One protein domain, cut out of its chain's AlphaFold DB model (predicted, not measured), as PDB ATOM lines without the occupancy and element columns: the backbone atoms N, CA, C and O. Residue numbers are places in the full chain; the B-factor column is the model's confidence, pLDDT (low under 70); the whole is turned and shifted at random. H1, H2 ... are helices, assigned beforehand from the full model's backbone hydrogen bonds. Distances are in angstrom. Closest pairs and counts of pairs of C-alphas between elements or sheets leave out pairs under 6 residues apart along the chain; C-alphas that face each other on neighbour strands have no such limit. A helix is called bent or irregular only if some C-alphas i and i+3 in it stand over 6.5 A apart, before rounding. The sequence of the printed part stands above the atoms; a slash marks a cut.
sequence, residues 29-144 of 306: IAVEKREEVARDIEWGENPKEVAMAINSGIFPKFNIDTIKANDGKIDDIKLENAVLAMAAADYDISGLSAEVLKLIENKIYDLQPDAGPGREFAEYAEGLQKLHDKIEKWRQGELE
ATOM      1  N   ILE A  29      -4.886  35.386 -19.969       56.97
ATOM      2  CA  ILE A  29      -6.313  35.722 -20.130       56.97
ATOM      3  C   ILE A  29      -6.530  36.745 -21.255       56.97
ATOM      4  O   ILE A  29      -7.520  36.676 -21.970       56.97
ATOM      5  N   ALA A  30      -5.622  37.709 -21.439       57.22
ATOM      6  CA  ALA A  30      -5.721  38.664 -22.544       57.22
ATOM      7  C   ALA A  30      -5.425  38.030 -23.913       57.22
ATOM      8  O   ALA A  30      -5.991  38.475 -24.904       57.22
ATOM      9  N   VAL A  31      -4.544  37.028 -23.975       55.62
ATOM     10  CA  VAL A  31      -4.273  36.244 -25.190       55.62
ATOM     11  C   VAL A  31      -5.432  35.290 -25.471       55.62
ATOM     12  O   VAL A  31      -5.931  35.272 -26.583       55.62
ATOM     13  N   GLU A  32      -5.940  34.600 -24.457       54.62
ATOM     14  CA  GLU A  32      -7.052  33.653 -24.565       54.62
ATOM     15  C   GLU A  32      -8.361  34.361 -24.946       54.62
ATOM     16  O   GLU A  32      -9.052  33.907 -25.847       54.62
ATOM     17  N   LYS A  33      -8.635  35.555 -24.396       58.09
ATOM     18  CA  LYS A  33      -9.745  36.413 -24.853       58.09
ATOM     19  C   LYS A  33      -9.561  36.938 -26.275       58.09
ATOM     20  O   LYS A  33     -10.548  37.171 -26.960       58.09
ATOM     21  N   ARG A  34      -8.322  37.157 -26.729       53.38
ATOM     22  CA  ARG A  34      -8.046  37.508 -28.133       53.38
ATOM     23  C   ARG A  34      -8.273  36.308 -29.048       53.38
ATOM     24  O   ARG A  34      -8.836  36.479 -30.113       53.38
ATOM     25  N   GLU A  35      -7.882  35.112 -28.623       48.34
ATOM     26  CA  GLU A  35      -8.096  33.857 -29.352       48.34
ATOM     27  C   GLU A  35      -9.560  33.381 -29.335       48.34
ATOM     28  O   GLU A  35      -9.968  32.664 -30.245       48.34
ATOM     29  N   GLU A  36     -10.354  33.753 -28.328       49.47
ATOM     30  CA  GLU A  36     -11.815  33.578 -28.322       49.47
ATOM     31  C   GLU A  36     -12.485  34.537 -29.307       49.47
ATOM     32  O   GLU A  36     -13.218  34.085 -30.176       49.47
ATOM     33  N   VAL A  37     -12.154  35.833 -29.267       50.19
ATOM     34  CA  VAL A  37     -12.680  36.819 -30.235       50.19
ATOM     35  C   VAL A  37     -12.242  36.496 -31.672       50.19
ATOM     36  O   VAL A  37     -12.970  36.768 -32.615       50.19
ATOM     37  N   ALA A  38     -11.079  35.866 -31.856       48.88
ATOM     38  CA  ALA A  38     -10.596  35.378 -33.147       48.88
ATOM     39  C   ALA A  38     -11.403  34.216 -33.738       48.88
ATOM     40  O   ALA A  38     -11.353  34.008 -34.948       48.88
ATOM     41  N   ARG A  39     -12.048  33.409 -32.888       50.38
ATOM     42  CA  ARG A  39     -12.765  32.199 -33.312       50.38
ATOM     43  C   ARG A  39     -14.137  32.498 -33.899       50.38
ATOM     44  O   ARG A  39     -14.593  31.705 -34.713       50.38
ATOM     45  N   ASP A  40     -14.729  33.627 -33.527       55.09
ATOM     46  CA  ASP A  40     -16.078  34.003 -33.952       55.09
ATOM     47  C   ASP A  40     -16.085  34.953 -35.163       55.09
ATOM     48  O   ASP A  40     -17.129  35.144 -35.769       55.09
ATOM     49  N   ILE A  41     -14.936  35.534 -35.540       61.97
ATOM     50  CA  ILE A  41     -14.838  36.455 -36.685       61.97
ATOM     51  C   ILE A  41     -14.595  35.653 -37.965       61.97
ATOM     52  O   ILE A  41     -13.478  35.198 -38.239       61.97
ATOM     53  N   GLU A  42     -15.647  35.495 -38.763       71.44
ATOM     54  CA  GLU A  42     -15.594  34.798 -40.046       71.44
ATOM     55  C   GLU A  42     -15.283  35.741 -41.217       71.44
ATOM     56  O   GLU A  42     -15.688  36.906 -41.280       71.44
ATOM     57  N   TRP A  43     -14.579  35.208 -42.216       70.31
ATOM     58  CA  TRP A  43     -14.403  35.888 -43.493       70.31
ATOM     59  C   TRP A  43     -15.759  36.010 -44.200       70.31
ATOM     60  O   TRP A  43     -16.320  35.014 -44.653       70.31
ATOM     61  N   GLY A  44     -16.284  37.233 -44.288       62.19
ATOM     62  CA  GLY A  44     -17.590  37.518 -44.887       62.19
ATOM     63  C   GLY A  44     -18.531  38.340 -44.010       62.19
ATOM     64  O   GLY A  44     -19.558  38.800 -44.506       62.19
ATOM     65  N   GLU A  45     -18.166  38.564 -42.748       73.81
ATOM     66  CA  GLU A  45     -18.841  39.511 -41.857       73.81
ATOM     67  C   GLU A  45     -18.439  40.969 -42.155       73.81
ATOM     68  O   GLU A  45     -17.832  41.268 -43.185       73.81
ATOM     69  N   ASN A  46     -18.803  41.902 -41.272       83.19
ATOM     70  CA  ASN A  46     -18.545  43.327 -41.448       83.19
ATOM     71  C   ASN A  46     -17.048  43.598 -41.733       83.19
ATOM     72  O   ASN A  46     -16.204  43.306 -40.876       83.19
ATOM     73  N   PRO A  47     -16.697  44.224 -42.878       85.88
ATOM     74  CA  PRO A  47     -15.306  44.468 -43.260       85.88
ATOM     75  C   PRO A  47     -14.487  45.200 -42.192       85.88
ATOM     76  O   PRO A  47     -13.290  44.954 -42.043       85.88
ATOM     77  N   LYS A  48     -15.130  46.078 -41.409       84.62
ATOM     78  CA  LYS A  48     -14.471  46.859 -40.351       84.62
ATOM     79  C   LYS A  48     -14.057  45.991 -39.167       84.62
ATOM     80  O   LYS A  48     -12.983  46.201 -38.612       84.62
ATOM     81  N   GLU A  49     -14.876  45.014 -38.795       82.00
ATOM     82  CA  GLU A  49     -14.609  44.118 -37.664       82.00
ATOM     83  C   GLU A  49     -13.490  43.135 -38.008       82.00
ATOM     84  O   GLU A  49     -12.530  42.987 -37.246       82.00
ATOM     85  N   VAL A  50     -13.537  42.574 -39.219       82.94
ATOM     86  CA  VAL A  50     -12.470  41.721 -39.756       82.94
ATOM     87  C   VAL A  50     -11.157  42.506 -39.875       82.94
ATOM     88  O   VAL A  50     -10.100  42.021 -39.462       82.94
ATOM     89  N   ALA A  51     -11.202  43.753 -40.355       85.00
ATOM     90  CA  ALA A  51     -10.017  44.603 -40.444       85.00
ATOM     91  C   ALA A  51      -9.413  44.932 -39.066       85.00
ATOM     92  O   ALA A  51      -8.190  44.922 -38.896       85.00
ATOM     93  N   MET A  52     -10.252  45.198 -38.058       82.12
ATOM     94  CA  MET A  52      -9.797  45.391 -36.677       82.12
ATOM     95  C   MET A  52      -9.129  44.133 -36.116       82.12
ATOM     96  O   MET A  52      -8.098  44.246 -35.448       82.12
ATOM     97  N   ALA A  53      -9.670  42.947 -36.410       78.50
ATOM     98  CA  ALA A  53      -9.077  41.680 -36.000       78.50
ATOM     99  C   ALA A  53      -7.662  41.525 -36.577       78.50
ATOM    100  O   ALA A  53      -6.710  41.390 -35.802       78.50
ATOM    101  N   ILE A  54      -7.509  41.688 -37.896       81.50
ATOM    102  CA  ILE A  54      -6.214  41.616 -38.592       81.50
ATOM    103  C   ILE A  54      -5.208  42.595 -37.964       81.50
ATOM    104  O   ILE A  54      -4.118  42.193 -37.551       81.50
ATOM    105  N   ASN A  55      -5.593  43.865 -37.803       81.62
ATOM    106  CA  ASN A  55      -4.735  44.905 -37.226       81.62
ATOM    107  C   ASN A  55      -4.342  44.632 -35.763       81.62
ATOM    108  O   ASN A  55      -3.290  45.073 -35.299       81.62
ATOM    109  N   SER A  56      -5.169  43.898 -35.014       76.19
ATOM    110  CA  SER A  56      -4.891  43.532 -33.620       76.19
ATOM    111  C   SER A  56      -3.886  42.378 -33.470       76.19
ATOM    112  O   SER A  56      -3.508  42.032 -32.343       76.19
ATOM    113  N   GLY A  57      -3.433  41.797 -34.588       67.88
ATOM    114  CA  GLY A  57      -2.558  40.624 -34.629       67.88
ATOM    115  C   GLY A  57      -3.308  39.298 -34.498       67.88
ATOM    116  O   GLY A  57      -2.681  38.242 -34.417       67.88
ATOM    117  N   ILE A  58      -4.641  39.348 -34.480       70.69
ATOM    118  CA  ILE A  58      -5.505  38.192 -34.673       70.69
ATOM    119  C   ILE A  58      -5.603  38.002 -36.186       70.69
ATOM    120  O   ILE A  58      -6.378  38.676 -36.852       70.69
ATOM    121  N   PHE A  59      -4.758  37.139 -36.744       64.19
ATOM    122  CA  PHE A  59      -4.746  36.866 -38.180       64.19
ATOM    123  C   PHE A  59      -5.648  35.668 -38.486       64.19
ATOM    124  O   PHE A  59      -5.170  34.530 -38.403       64.19
ATOM    125  N   PRO A  60      -6.928  35.864 -38.858       65.12
ATOM    126  CA  PRO A  60      -7.672  34.775 -39.461       65.12
ATOM    127  C   PRO A  60      -6.943  34.413 -40.760       65.12
ATOM    128  O   PRO A  60      -6.676  35.263 -41.605       65.12
ATOM    129  N   LYS A  61      -6.528  33.153 -40.915       66.94
ATOM    130  CA  LYS A  61      -5.837  32.732 -42.135       66.94
ATOM    131  C   LYS A  61      -6.855  32.692 -43.270       66.94
ATOM    132  O   LYS A  61      -7.756  31.860 -43.241       66.94
ATOM    133  N   PHE A  62      -6.712  33.567 -44.261       73.62
ATOM    134  CA  PHE A  62      -7.582  33.530 -45.431       73.62
ATOM    135  C   PHE A  62      -7.342  32.254 -46.253       73.62
ATOM    136  O   PHE A  62      -6.201  31.929 -46.597       73.62
ATOM    137  N   ASN A  63      -8.415  31.532 -46.575       73.69
ATOM    138  CA  ASN A  63      -8.411  30.391 -47.487       73.69
ATOM    139  C   ASN A  63      -9.685  30.442 -48.340       73.69
ATOM    140  O   ASN A  63     -10.724  30.900 -47.887       73.69
ATOM    141  N   ILE A  64      -9.636  29.919 -49.560       76.00
ATOM    142  CA  ILE A  64     -10.806  29.841 -50.437       76.00
ATOM    143  C   ILE A  64     -11.968  29.083 -49.780       76.00
ATOM    144  O   ILE A  64     -13.123  29.415 -50.004       76.00
ATOM    145  N   ASP A  65     -11.671  28.108 -48.915       76.31
ATOM    146  CA  ASP A  65     -12.692  27.340 -48.201       76.31
ATOM    147  C   ASP A  65     -13.490  28.180 -47.193       76.31
ATOM    148  O   ASP A  65     -14.628  27.832 -46.901       76.31
ATOM    149  N   THR A  66     -12.943  29.297 -46.694       75.12
ATOM    150  CA  THR A  66     -13.648  30.165 -45.731       75.12
ATOM    151  C   THR A  66     -14.669  31.084 -46.394       75.12
ATOM    152  O   THR A  66     -15.512  31.645 -45.709       75.12
ATOM    153  N   ILE A  67     -14.612  31.232 -47.719       77.88
ATOM    154  CA  ILE A  67     -15.533  32.067 -48.506       77.88
ATOM    155  C   ILE A  67     -16.410  31.240 -49.454       77.88
ATOM    156  O   ILE A  67     -17.053  31.791 -50.344       77.88
ATOM    157  N   LYS A  68     -16.429  29.910 -49.300       79.00
ATOM    158  CA  LYS A  68     -17.341  29.056 -50.063       79.00
ATOM    159  C   LYS A  68     -18.753  29.132 -49.491       79.00
ATOM    160  O   LYS A  68     -18.954  29.064 -48.278       79.00
ATOM    161  N   ALA A  69     -19.728  29.232 -50.382       76.38
ATOM    162  CA  ALA A  69     -21.126  28.993 -50.083       76.38
ATOM    163  C   ALA A  69     -21.386  27.489 -49.875       76.38
ATOM    164  O   ALA A  69     -20.571  26.627 -50.216       76.38
ATOM    165  N   ASN A  70     -22.564  27.163 -49.338       76.75
ATOM    166  CA  ASN A  70     -22.977  25.783 -49.049       76.75
ATOM    167  C   ASN A  70     -23.071  24.890 -50.303       76.75
ATOM    168  O   ASN A  70     -23.068  23.667 -50.188       76.75
ATOM    169  N   ASP A  71     -23.151  25.486 -51.495       76.81
ATOM    170  CA  ASP A  71     -23.138  24.791 -52.787       76.81
ATOM    171  C   ASP A  71     -21.712  24.515 -53.314       76.81
ATOM    172  O   ASP A  71     -21.542  23.955 -54.398       76.81
ATOM    173  N   GLY A  72     -20.683  24.898 -52.550       76.94
ATOM    174  CA  GLY A  72     -19.272  24.732 -52.885       76.94
ATOM    175  C   GLY A  72     -18.714  25.795 -53.835       76.94
ATOM    176  O   GLY A  72     -17.518  25.743 -54.142       76.94
ATOM    177  N   LYS A  73     -19.533  26.754 -54.291       85.19
ATOM    178  CA  LYS A  73     -19.080  27.904 -55.086       85.19
ATOM    179  C   LYS A  73     -18.557  29.015 -54.188       85.19
ATOM    180  O   LYS A  73     -18.776  29.012 -52.983       85.19
ATOM    181  N   ILE A  74     -17.843  29.961 -54.785       85.00
ATOM    182  CA  ILE A  74     -17.407  31.166 -54.084       85.00
ATOM    183  C   ILE A  74     -18.632  32.041 -53.822       85.00
ATOM    184  O   ILE A  74     -19.426  32.284 -54.729       85.00
ATOM    185  N   ASP A  75     -18.780  32.480 -52.578       87.25
ATOM    186  CA  ASP A  75     -19.757  33.488 -52.193       87.25
ATOM    187  C   ASP A  75     -19.173  34.878 -52.492       87.25
ATOM    188  O   ASP A  75     -18.235  35.331 -51.825       87.25
ATOM    189  N   ASP A  76     -19.705  35.539 -53.520       84.94
ATOM    190  CA  ASP A  76     -19.202  36.832 -53.995       84.94
ATOM    191  C   ASP A  76     -19.312  37.943 -52.944       84.94
ATOM    192  O   ASP A  76     -18.458  38.831 -52.918       84.94
ATOM    193  N   ILE A  77     -20.320  37.887 -52.062       86.81
ATOM    194  CA  ILE A  77     -20.503  38.871 -50.985       86.81
ATOM    195  C   ILE A  77     -19.441  38.645 -49.908       86.81
ATOM    196  O   ILE A  77     -18.808  39.592 -49.438       86.81
ATOM    197  N   LYS A  78     -19.172  37.384 -49.547       87.19
ATOM    198  CA  LYS A  78     -18.096  37.083 -48.591       87.19
ATOM    199  C   LYS A  78     -16.724  37.462 -49.138       87.19
ATOM    200  O   LYS A  78     -15.893  37.976 -48.391       87.19
ATOM    201  N   LEU A  79     -16.487  37.226 -50.431       89.25
ATOM    202  CA  LEU A  79     -15.253  37.633 -51.100       89.25
ATOM    203  C   LEU A  79     -15.107  39.161 -51.109       89.25
ATOM    204  O   LEU A  79     -14.027  39.661 -50.810       89.25
ATOM    205  N   GLU A  80     -16.181  39.899 -51.396       90.00
ATOM    206  CA  GLU A  80     -16.203  41.363 -51.322       90.00
ATOM    207  C   GLU A  80     -15.787  41.874 -49.947       90.00
ATOM    208  O   GLU A  80     -14.814  42.620 -49.821       90.00
ATOM    209  N   ASN A  81     -16.476  41.398 -48.910       90.00
ATOM    210  CA  ASN A  81     -16.227  41.819 -47.540       90.00
ATOM    211  C   ASN A  81     -14.802  41.486 -47.095       90.00
ATOM    212  O   ASN A  81     -14.147  42.292 -46.433       90.00
ATOM    213  N   ALA A  82     -14.290  40.323 -47.503       89.69
ATOM    214  CA  ALA A  82     -12.914  39.935 -47.242       89.69
ATOM    215  C   ALA A  82     -11.905  40.877 -47.917       89.69
ATOM    216  O   ALA A  82     -10.938  41.288 -47.276       89.69
ATOM    217  N   VAL A  83     -12.124  41.251 -49.180       92.19
ATOM    218  CA  VAL A  83     -11.227  42.155 -49.919       92.19
ATOM    219  C   VAL A  83     -11.236  43.559 -49.317       92.19
ATOM    220  O   VAL A  83     -10.168  44.137 -49.112       92.19
ATOM    221  N   LEU A  84     -12.410  44.081 -48.953       91.88
ATOM    222  CA  LEU A  84     -12.532  45.366 -48.258       91.88
ATOM    223  C   LEU A  84     -11.836  45.337 -46.886       91.88
ATOM    224  O   LEU A  84     -11.103  46.266 -46.541       91.88
ATOM    225  N   ALA A  85     -11.979  44.244 -46.129       90.75
ATOM    226  CA  ALA A  85     -11.284  44.067 -44.855       90.75
ATOM    227  C   ALA A  85      -9.756  44.019 -45.024       90.75
ATOM    228  O   ALA A  85      -9.023  44.659 -44.267       90.75
ATOM    229  N   MET A  86      -9.261  43.298 -46.037       91.38
ATOM    230  CA  MET A  86      -7.832  43.233 -46.361       91.38
ATOM    231  C   MET A  86      -7.271  44.601 -46.760       91.38
ATOM    232  O   MET A  86      -6.169  44.953 -46.336       91.38
ATOM    233  N   ALA A  87      -8.035  45.369 -47.543       91.12
ATOM    234  CA  ALA A  87      -7.693  46.730 -47.941       91.12
ATOM    235  C   ALA A  87      -7.594  47.671 -46.727       91.12
ATOM    236  O   ALA A  87      -6.667  48.475 -46.647       91.12
ATOM    237  N   ALA A  88      -8.501  47.538 -45.756       90.69
ATOM    238  CA  ALA A  88      -8.499  48.351 -44.539       90.69
ATOM    239  C   ALA A  88      -7.423  47.958 -43.509       90.69
ATOM    240  O   ALA A  88      -7.051  48.783 -42.674       90.69
ATOM    241  N   ALA A  89      -6.921  46.721 -43.544       87.56
ATOM    242  CA  ALA A  89      -5.975  46.200 -42.553       87.56
ATOM    243  C   ALA A  89      -4.534  46.019 -43.052       87.56
ATOM    244  O   ALA A  89      -3.730  45.382 -42.377       87.56
ATOM    245  N   ASP A  90      -4.208  46.539 -44.238       78.88
ATOM    246  CA  ASP A  90      -2.887  46.382 -44.865       78.88
ATOM    247  C   ASP A  90      -2.392  44.917 -44.874       78.88
ATOM    248  O   ASP A  90      -1.225  44.621 -44.614       78.88
ATOM    249  N   TYR A  91      -3.294  43.981 -45.182       85.81
ATOM    250  CA  TYR A  91      -3.070  42.540 -45.026       85.81
ATOM    251  C   TYR A  91      -1.812  42.032 -45.761       85.81
ATOM    252  O   TYR A  91      -1.493  42.475 -46.874       85.81
ATOM    253  N   ASP A  92      -1.091  41.085 -45.148       85.19
ATOM    254  CA  ASP A  92       0.063  40.425 -45.770       85.19
ATOM    255  C   ASP A  92      -0.384  39.299 -46.711       85.19
ATOM    256  O   ASP A  92      -0.888  38.255 -46.294       85.19
ATOM    257  N   ILE A  93      -0.154  39.502 -48.005       85.25
ATOM    258  CA  ILE A  93      -0.542  38.564 -49.060       85.25
ATOM    259  C   ILE A  93       0.496  37.455 -49.311       85.25
ATOM    260  O   ILE A  93       0.248  36.567 -50.124       85.25
ATOM    261  N   SER A  94       1.658  37.483 -48.643       79.12
ATOM    262  CA  SER A  94       2.800  36.596 -48.931       79.12
ATOM    263  C   SER A  94       2.502  35.097 -48.755       79.12
ATOM    264  O   SER A  94       3.139  34.256 -49.392       79.12
ATOM    265  N   GLY A  95       1.517  34.756 -47.919       74.38
ATOM    266  CA  GLY A  95       1.081  33.383 -47.649       74.38
ATOM    267  C   GLY A  95      -0.075  32.878 -48.519       74.38
ATOM    268  O   GLY A  95      -0.526  31.749 -48.310       74.38
ATOM    269  N   LEU A  96      -0.582  33.689 -49.453       82.69
ATOM    270  CA  LEU A  96      -1.730  33.338 -50.290       82.69
ATOM    271  C   LEU A  96      -1.308  32.559 -51.544       82.69
ATOM    272  O   LEU A  96      -0.220  32.744 -52.091       82.69
ATOM    273  N   SER A  97      -2.182  31.665 -52.012       81.94
ATOM    274  CA  SER A  97      -1.961  30.939 -53.265       81.94
ATOM    275  C   SER A  97      -2.204  31.846 -54.477       81.94
ATOM    276  O   SER A  97      -2.980  32.797 -54.410       81.94
ATOM    277  N   ALA A  98      -1.596  31.523 -55.621       78.94
ATOM    278  CA  ALA A  98      -1.790  32.277 -56.865       78.94
ATOM    279  C   ALA A  98      -3.265  32.344 -57.315       78.94
ATOM    280  O   ALA A  98      -3.707  33.351 -57.858       78.94
ATOM    281  N   GLU A  99      -4.029  31.275 -57.077       81.81
ATOM    282  CA  GLU A  99      -5.467  31.215 -57.369       81.81
ATOM    283  C   GLU A  99      -6.252  32.210 -56.514       81.81
ATOM    284  O   GLU A  99      -7.062  32.975 -57.032       81.81
ATOM    285  N   VAL A 100      -5.947  32.257 -55.216       86.25
ATOM    286  CA  VAL A 100      -6.548  33.208 -54.282       86.25
ATOM    287  C   VAL A 100      -6.183  34.647 -54.647       86.25
ATOM    288  O   VAL A 100      -7.061  35.504 -54.673       86.25
ATOM    289  N   LEU A 101      -4.918  34.917 -54.979       86.81
ATOM    290  CA  LEU A 101      -4.478  36.251 -55.395       86.81
ATOM    291  C   LEU A 101      -5.222  36.729 -56.645       86.81
ATOM    292  O   LEU A 101      -5.607  37.890 -56.706       86.81
ATOM    293  N   LYS A 102      -5.476  35.835 -57.607       85.69
ATOM    294  CA  LYS A 102      -6.248  36.161 -58.812       85.69
ATOM    295  C   LYS A 102      -7.713  36.474 -58.499       85.69
ATOM    296  O   LYS A 102      -8.283  37.375 -59.103       85.69
ATOM    297  N   LEU A 103      -8.324  35.743 -57.567       88.44
ATOM    298  CA  LEU A 103      -9.695  36.017 -57.125       88.44
ATOM    299  C   LEU A 103      -9.802  37.381 -56.441       88.44
ATOM    300  O   LEU A 103     -10.693  38.159 -56.768       88.44
ATOM    301  N   ILE A 104      -8.861  37.680 -55.543       89.88
ATOM    302  CA  ILE A 104      -8.762  38.983 -54.881       89.88
ATOM    303  C   ILE A 104      -8.559  40.087 -55.920       89.88
ATOM    304  O   ILE A 104      -9.263  41.085 -55.885       89.88
ATOM    305  N   GLU A 105      -7.638  39.904 -56.868       89.44
ATOM    306  CA  GLU A 105      -7.359  40.884 -57.918       89.44
ATOM    307  C   GLU A 105      -8.593  41.187 -58.776       89.44
ATOM    308  O   GLU A 105      -8.919  42.353 -58.982       89.44
ATOM    309  N   ASN A 106      -9.304  40.153 -59.234       87.19
ATOM    310  CA  ASN A 106     -10.544  40.332 -59.988       87.19
ATOM    311  C   ASN A 106     -11.554  41.156 -59.186       87.19
ATOM    312  O   ASN A 106     -12.094  42.132 -59.694       87.19
ATOM    313  N   LYS A 107     -11.736  40.816 -57.905       89.19
ATOM    314  CA  LYS A 107     -12.667  41.540 -57.043       89.19
ATOM    315  C   LYS A 107     -12.213  42.981 -56.777       89.19
ATOM    316  O   LYS A 107     -13.051  43.864 -56.677       89.19
ATOM    317  N   ILE A 108     -10.906  43.258 -56.713       88.62
ATOM    318  CA  ILE A 108     -10.392  44.636 -56.651       88.62
ATOM    319  C   ILE A 108     -10.786  45.412 -57.912       88.62
ATOM    320  O   ILE A 108     -11.236  46.547 -57.785       88.62
ATOM    321  N   TYR A 109     -10.649  44.828 -59.108       84.06
ATOM    322  CA  TYR A 109     -11.074  45.495 -60.344       84.06
ATOM    323  C   TYR A 109     -12.579  45.768 -60.375       84.06
ATOM    324  O   TYR A 109     -12.981  46.822 -60.863       84.06
ATOM    325  N   ASP A 110     -13.389  44.867 -59.817       83.06
ATOM    326  CA  ASP A 110     -14.835  45.070 -59.698       83.06
ATOM    327  C   ASP A 110     -15.175  46.211 -58.723       83.06
ATOM    328  O   ASP A 110     -16.095  46.981 -58.978       83.06
ATOM    329  N   LEU A 111     -14.413  46.356 -57.630       84.19
ATOM    330  CA  LEU A 111     -14.661  47.348 -56.574       84.19
ATOM    331  C   LEU A 111     -14.040  48.726 -56.846       84.19
ATOM    332  O   LEU A 111     -14.505  49.731 -56.307       84.19
ATOM    333  N   GLN A 112     -12.985  48.806 -57.659       78.88
ATOM    334  CA  GLN A 112     -12.282  50.059 -57.955       78.88
ATOM    335  C   GLN A 112     -13.181  51.176 -58.527       78.88
ATOM    336  O   GLN A 112     -13.034  52.319 -58.084       78.88
ATOM    337  N   PRO A 113     -14.118  50.906 -59.460       78.69
ATOM    338  CA  PRO A 113     -15.062  51.912 -59.949       78.69
ATOM    339  C   PRO A 113     -15.917  52.541 -58.838       78.69
ATOM    340  O   PRO A 113     -16.199  53.744 -58.874       78.69
ATOM    341  N   ASP A 114     -16.270  51.749 -57.823       78.38
ATOM    342  CA  ASP A 114     -17.100  52.152 -56.683       78.38
ATOM    343  C   ASP A 114     -16.285  52.704 -55.502       78.38
ATOM    344  O   ASP A 114     -16.843  53.129 -54.489       78.38
ATOM    345  N   ALA A 115     -14.962  52.794 -55.653       80.12
ATOM    346  CA  ALA A 115     -14.051  53.412 -54.696       80.12
ATOM    347  C   ALA A 115     -13.725  54.890 -55.022       80.12
ATOM    348  O   ALA A 115     -12.815  55.482 -54.446       80.12
ATOM    349  N   GLY A 116     -14.455  55.524 -55.948       74.94
ATOM    350  CA  GLY A 116     -14.274  56.941 -56.295       74.94
ATOM    351  C   GLY A 116     -14.793  57.935 -55.232       74.94
ATOM    352  O   GLY A 116     -15.566  57.563 -54.348       74.94
ATOM    353  N   PRO A 117     -14.440  59.234 -55.317       74.81
ATOM    354  CA  PRO A 117     -14.966  60.255 -54.409       74.81
ATOM    355  C   PRO A 117     -16.504  60.283 -54.395       74.81
ATOM    356  O   PRO A 117     -17.135  60.415 -55.443       74.81
ATOM    357  N   GLY A 118     -17.105  60.168 -53.205       75.56
ATOM    358  CA  GLY A 118     -18.565  60.157 -53.026       75.56
ATOM    359  C   GLY A 118     -19.263  58.842 -53.402       75.56
ATOM    360  O   GLY A 118     -20.486  58.829 -53.520       75.56
ATOM    361  N   ARG A 119     -18.508  57.758 -53.614       82.19
ATOM    362  CA  ARG A 119     -19.023  56.409 -53.895       82.19
ATOM    363  C   ARG A 119     -19.033  55.529 -52.641       82.19
ATOM    364  O   ARG A 119     -18.480  55.903 -51.608       82.19
ATOM    365  N   GLU A 120     -19.675  54.369 -52.753       81.88
ATOM    366  CA  GLU A 120     -19.937  53.430 -51.656       81.88
ATOM    367  C   GLU A 120     -18.665  52.976 -50.925       81.88
ATOM    368  O   GLU A 120     -18.649  52.928 -49.695       81.88
ATOM    369  N   PHE A 121     -17.563  52.759 -51.651       85.00
ATOM    370  CA  PHE A 121     -16.309  52.247 -51.092       85.00
ATOM    371  C   PHE A 121     -15.174  53.274 -51.081       85.00
ATOM    372  O   PHE A 121     -13.999  52.908 -51.027       85.00
ATOM    373  N   ALA A 122     -15.500  54.571 -51.092       83.19
ATOM    374  CA  ALA A 122     -14.505  55.647 -51.106       83.19
ATOM    375  C   ALA A 122     -13.482  55.546 -49.955       83.19
ATOM    376  O   ALA A 122     -12.316  55.891 -50.134       83.19
ATOM    377  N   GLU A 123     -13.893  55.038 -48.785       86.88
ATOM    378  CA  GLU A 123     -13.004  54.851 -47.626       86.88
ATOM    379  C   GLU A 123     -11.941  53.751 -47.834       86.88
ATOM    380  O   GLU A 123     -10.913  53.766 -47.158       86.88
ATOM    381  N   TYR A 124     -12.138  52.841 -48.795       88.75
ATOM    382  CA  TYR A 124     -11.226  51.728 -49.091       88.75
ATOM    383  C   TYR A 124     -10.335  51.975 -50.314       88.75
ATOM    384  O   TYR A 124      -9.455  51.162 -50.583       88.75
ATOM    385  N   ALA A 125     -10.518  53.079 -51.045       85.88
ATOM    386  CA  ALA A 125      -9.845  53.344 -52.321       85.88
ATOM    387  C   ALA A 125      -8.316  53.218 -52.249       85.88
ATOM    388  O   ALA A 125      -7.692  52.520 -53.050       85.88
ATOM    389  N   GLU A 126      -7.713  53.849 -51.239       88.62
ATOM    390  CA  GLU A 126      -6.268  53.782 -51.016       88.62
ATOM    391  C   GLU A 126      -5.818  52.357 -50.650       88.62
ATOM    392  O   GLU A 126      -4.785  51.885 -51.125       88.62
ATOM    393  N   GLY A 127      -6.602  51.652 -49.830       89.31
ATOM    394  CA  GLY A 127      -6.324  50.275 -49.426       89.31
ATOM    395  C   GLY A 127      -6.409  49.286 -50.589       89.31
ATOM    396  O   GLY A 127      -5.540  48.426 -50.728       89.31
ATOM    397  N   LEU A 128      -7.408  49.440 -51.463       89.38
ATOM    398  CA  LEU A 128      -7.584  48.629 -52.670       89.38
ATOM    399  C   LEU A 128      -6.419  48.832 -53.642       89.38
ATOM    400  O   LEU A 128      -5.880  47.852 -54.154       89.38
ATOM    401  N   GLN A 129      -5.974  50.079 -53.839       87.81
ATOM    402  CA  GLN A 129      -4.797  50.360 -54.663       87.81
ATOM    403  C   GLN A 129      -3.527  49.738 -54.069       87.81
ATOM    404  O   GLN A 129      -2.767  49.091 -54.783       87.81
ATOM    405  N   LYS A 130      -3.312  49.855 -52.752       91.69
ATOM    406  CA  LYS A 130      -2.166  49.210 -52.086       91.69
ATOM    407  C   LYS A 130      -2.198  47.692 -52.231       91.69
ATOM    408  O   LYS A 130      -1.154  47.076 -52.437       91.69
ATOM    409  N   LEU A 131      -3.376  47.082 -52.109       90.56
ATOM    410  CA  LEU A 131      -3.539  45.640 -52.253       90.56
ATOM    411  C   LEU A 131      -3.239  45.193 -53.693       90.56
ATOM    412  O   LEU A 131      -2.512  44.217 -53.878       90.56
ATOM    413  N   HIS A 132      -3.700  45.949 -54.694       87.69
ATOM    414  CA  HIS A 132      -3.347  45.754 -56.105       87.69
ATOM    415  C   HIS A 132      -1.833  45.845 -56.337       87.69
ATOM    416  O   HIS A 132      -1.234  44.912 -56.872       87.69
ATOM    417  N   ASP A 133      -1.181  46.891 -55.823       88.25
ATOM    418  CA  ASP A 133       0.268  47.082 -55.955       88.25
ATOM    419  C   ASP A 133       1.068  45.937 -55.310       88.25
ATOM    420  O   ASP A 133       2.123  45.536 -55.813       88.25
ATOM    421  N   LYS A 134       0.594  45.393 -54.179       91.31
ATOM    422  CA  LYS A 134       1.208  44.218 -53.544       91.31
ATOM    423  C   LYS A 134       1.111  42.992 -54.454       91.31
ATOM    424  O   LYS A 134       2.106  42.278 -54.597       91.31
ATOM    425  N   ILE A 135      -0.046  42.757 -55.078       86.94
ATOM    426  CA  ILE A 135      -0.253  41.647 -56.024       86.94
ATOM    427  C   ILE A 135       0.667  41.807 -57.241       86.94
ATOM    428  O   ILE A 135       1.314  40.843 -57.656       86.94
ATOM    429  N   GLU A 136       0.802  43.024 -57.766       81.38
ATOM    430  CA  GLU A 136       1.676  43.311 -58.904       81.38
ATOM    431  C   GLU A 136       3.159  43.110 -58.558       81.38
ATOM    432  O   GLU A 136       3.892  42.455 -59.299       81.38
ATOM    433  N   LYS A 137       3.608  43.570 -57.385       85.12
ATOM    434  CA  LYS A 137       4.971  43.302 -56.891       85.12
ATOM    435  C   LYS A 137       5.238  41.814 -56.707       85.12
ATOM    436  O   LYS A 137       6.318  41.335 -57.050       85.12
ATOM    437  N   TRP A 138       4.267  41.071 -56.175       85.12
ATOM    438  CA  TRP A 138       4.373  39.620 -56.054       85.12
ATOM    439  C   TRP A 138       4.543  38.966 -57.433       85.12
ATOM    440  O   TRP A 138       5.441  38.144 -57.618       85.12
ATOM    441  N   ARG A 139       3.757  39.397 -58.426       76.69
ATOM    442  CA  ARG A 139       3.847  38.929 -59.815       76.69
ATOM    443  C   ARG A 139       5.201  39.250 -60.441       76.69
ATOM    444  O   ARG A 139       5.802  38.365 -61.043       76.69
ATOM    445  N   GLN A 140       5.705  40.470 -60.273       72.38
ATOM    446  CA  GLN A 140       7.031  40.871 -60.753       72.38
ATOM    447  C   GLN A 140       8.138  40.022 -60.118       72.38
ATOM    448  O   GLN A 140       9.007  39.521 -60.826       72.38
ATOM    449  N   GLY A 141       8.057  39.757 -58.810       71.56
ATOM    450  CA  GLY A 141       8.994  38.872 -58.117       71.56
ATOM    451  C   GLY A 141       8.954  37.422 -58.619       71.56
ATOM    452  O   GLY A 141       9.996  36.772 -58.719       71.56
ATOM    453  N   GLU A 142       7.777  36.899 -58.971       69.75
ATOM    454  CA  GLU A 142       7.650  35.580 -59.607       69.75
ATOM    455  C   GLU A 142       8.175  35.582 -61.050       69.75
ATOM    456  O   GLU A 142       8.884  34.652 -61.440       69.75
ATOM    457  N   LEU A 143       7.918  36.637 -61.829       59.06
ATOM    458  CA  LEU A 143       8.468  36.803 -63.178       59.06
ATOM    459  C   LEU A 143       9.995  36.888 -63.159       59.06
ATOM    460  O   LEU A 143      10.641  36.252 -63.983       59.06
ATOM    461  N   GLU A 144      10.593  37.584 -62.195       61.53
ATOM    462  CA  GLU A 144      12.047  37.611 -62.015       61.53
ATOM    463  C   GLU A 144      12.617  36.237 -61.657       61.53
ATOM    464  O   GLU A 144      13.685  35.867 -62.146       61.53
TER     465      GLU A 144
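Overview. This is residues 29 to 144 of the 306 residues of an uncharacterized protein of Candidatus Parcubacteria bacterium (UniProt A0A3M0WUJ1). The longest helix, H6, pairs with H5 in a helical hairpin, and H4 crosses one side of this pair at nearly a right angle. H2 packs on the other side of H4, H1 lies beyond H2 at the far end of the domain, and the short H3 is close to H4 and H5. The printed part has 116 residues with six named helices, H1 to H6 in chain order, and no named strand; the class is all helix. The whole is compact, with a radius of gyration of the C-alphas of 14.4 A and spans of 43 by 38 by 32 A.

Arrangement. Begin with H6, residues 122 to 144, and H5, residues 98 to 115: this hairpin touches, closest at the C-alphas of Ala 115 and Ala 122, 4.3 A apart, and runs opposite ways at a shallow tilt of 33 degrees, only just short of steep. Next find H4, residues 76 to 88, the hub, which touches three helices. Its residues 83 to 88 touch residues 124 to 131 of H6, closest at the C-alphas of Ala 87 and Gly 127, 4.1 A, about perpendicular at 89 degrees. Its residues 79 to 83 touch residues 104 to 108 of H5, closest at the C-alphas of Val 83 and Ile 104, 6.4 A, about perpendicular at 81 degrees. H2, residues 47 to 55, touches H4, closest at the C-alphas of Pro 47 and Ala 85, 4.3 A, the same way at a steep tilt of 46 degrees; it is apart from H5 and H6. H3, residues 64 to 67, is close to H4 but not clearly touching, with the C-alphas of Ile 67 and Lys 78 the closest, 5.6 A. H1, residues 29 to 40, is close to H2 but not clearly touching, with the C-alphas of Ala 38 and Ala 53 the closest, 7.1 A. In H2 and H4 every O i to N i+4 pair is within hydrogen-bond range; the counts are 7 of 8 in H1, 12 of 14 in H5 and 17 of 19 in H6, and H3 is too short for such a pair.

Along the chain. Find C-alpha 122 at (-14.505, 55.647, -51.106); from there H6 runs 33.9 A to C-alpha 144 at (12.047, 37.611, -62.015), irregular where C-alphas 123 and 126 are 7.6 A apart. H5 measures 24.5 A, with a kink of 30 degrees near residue 109, and is only just irregular, with C-alphas 110 and 113 6.9 A apart. H4 measures 18.3 A, and H1 17.0 A from C-alpha 29 at (-6.313, 35.722, -20.130).

Size, cuts and confidence. The two C-alphas farthest apart are those of Ile 29 and Glu 144, 45.8 A. The printed part has no cut, and its five links are short. Mean pLDDT of the printed part is 78.6; look for values under 70 at residues 29 to 41, 44, 57, 59 to 61 and 142 to 144.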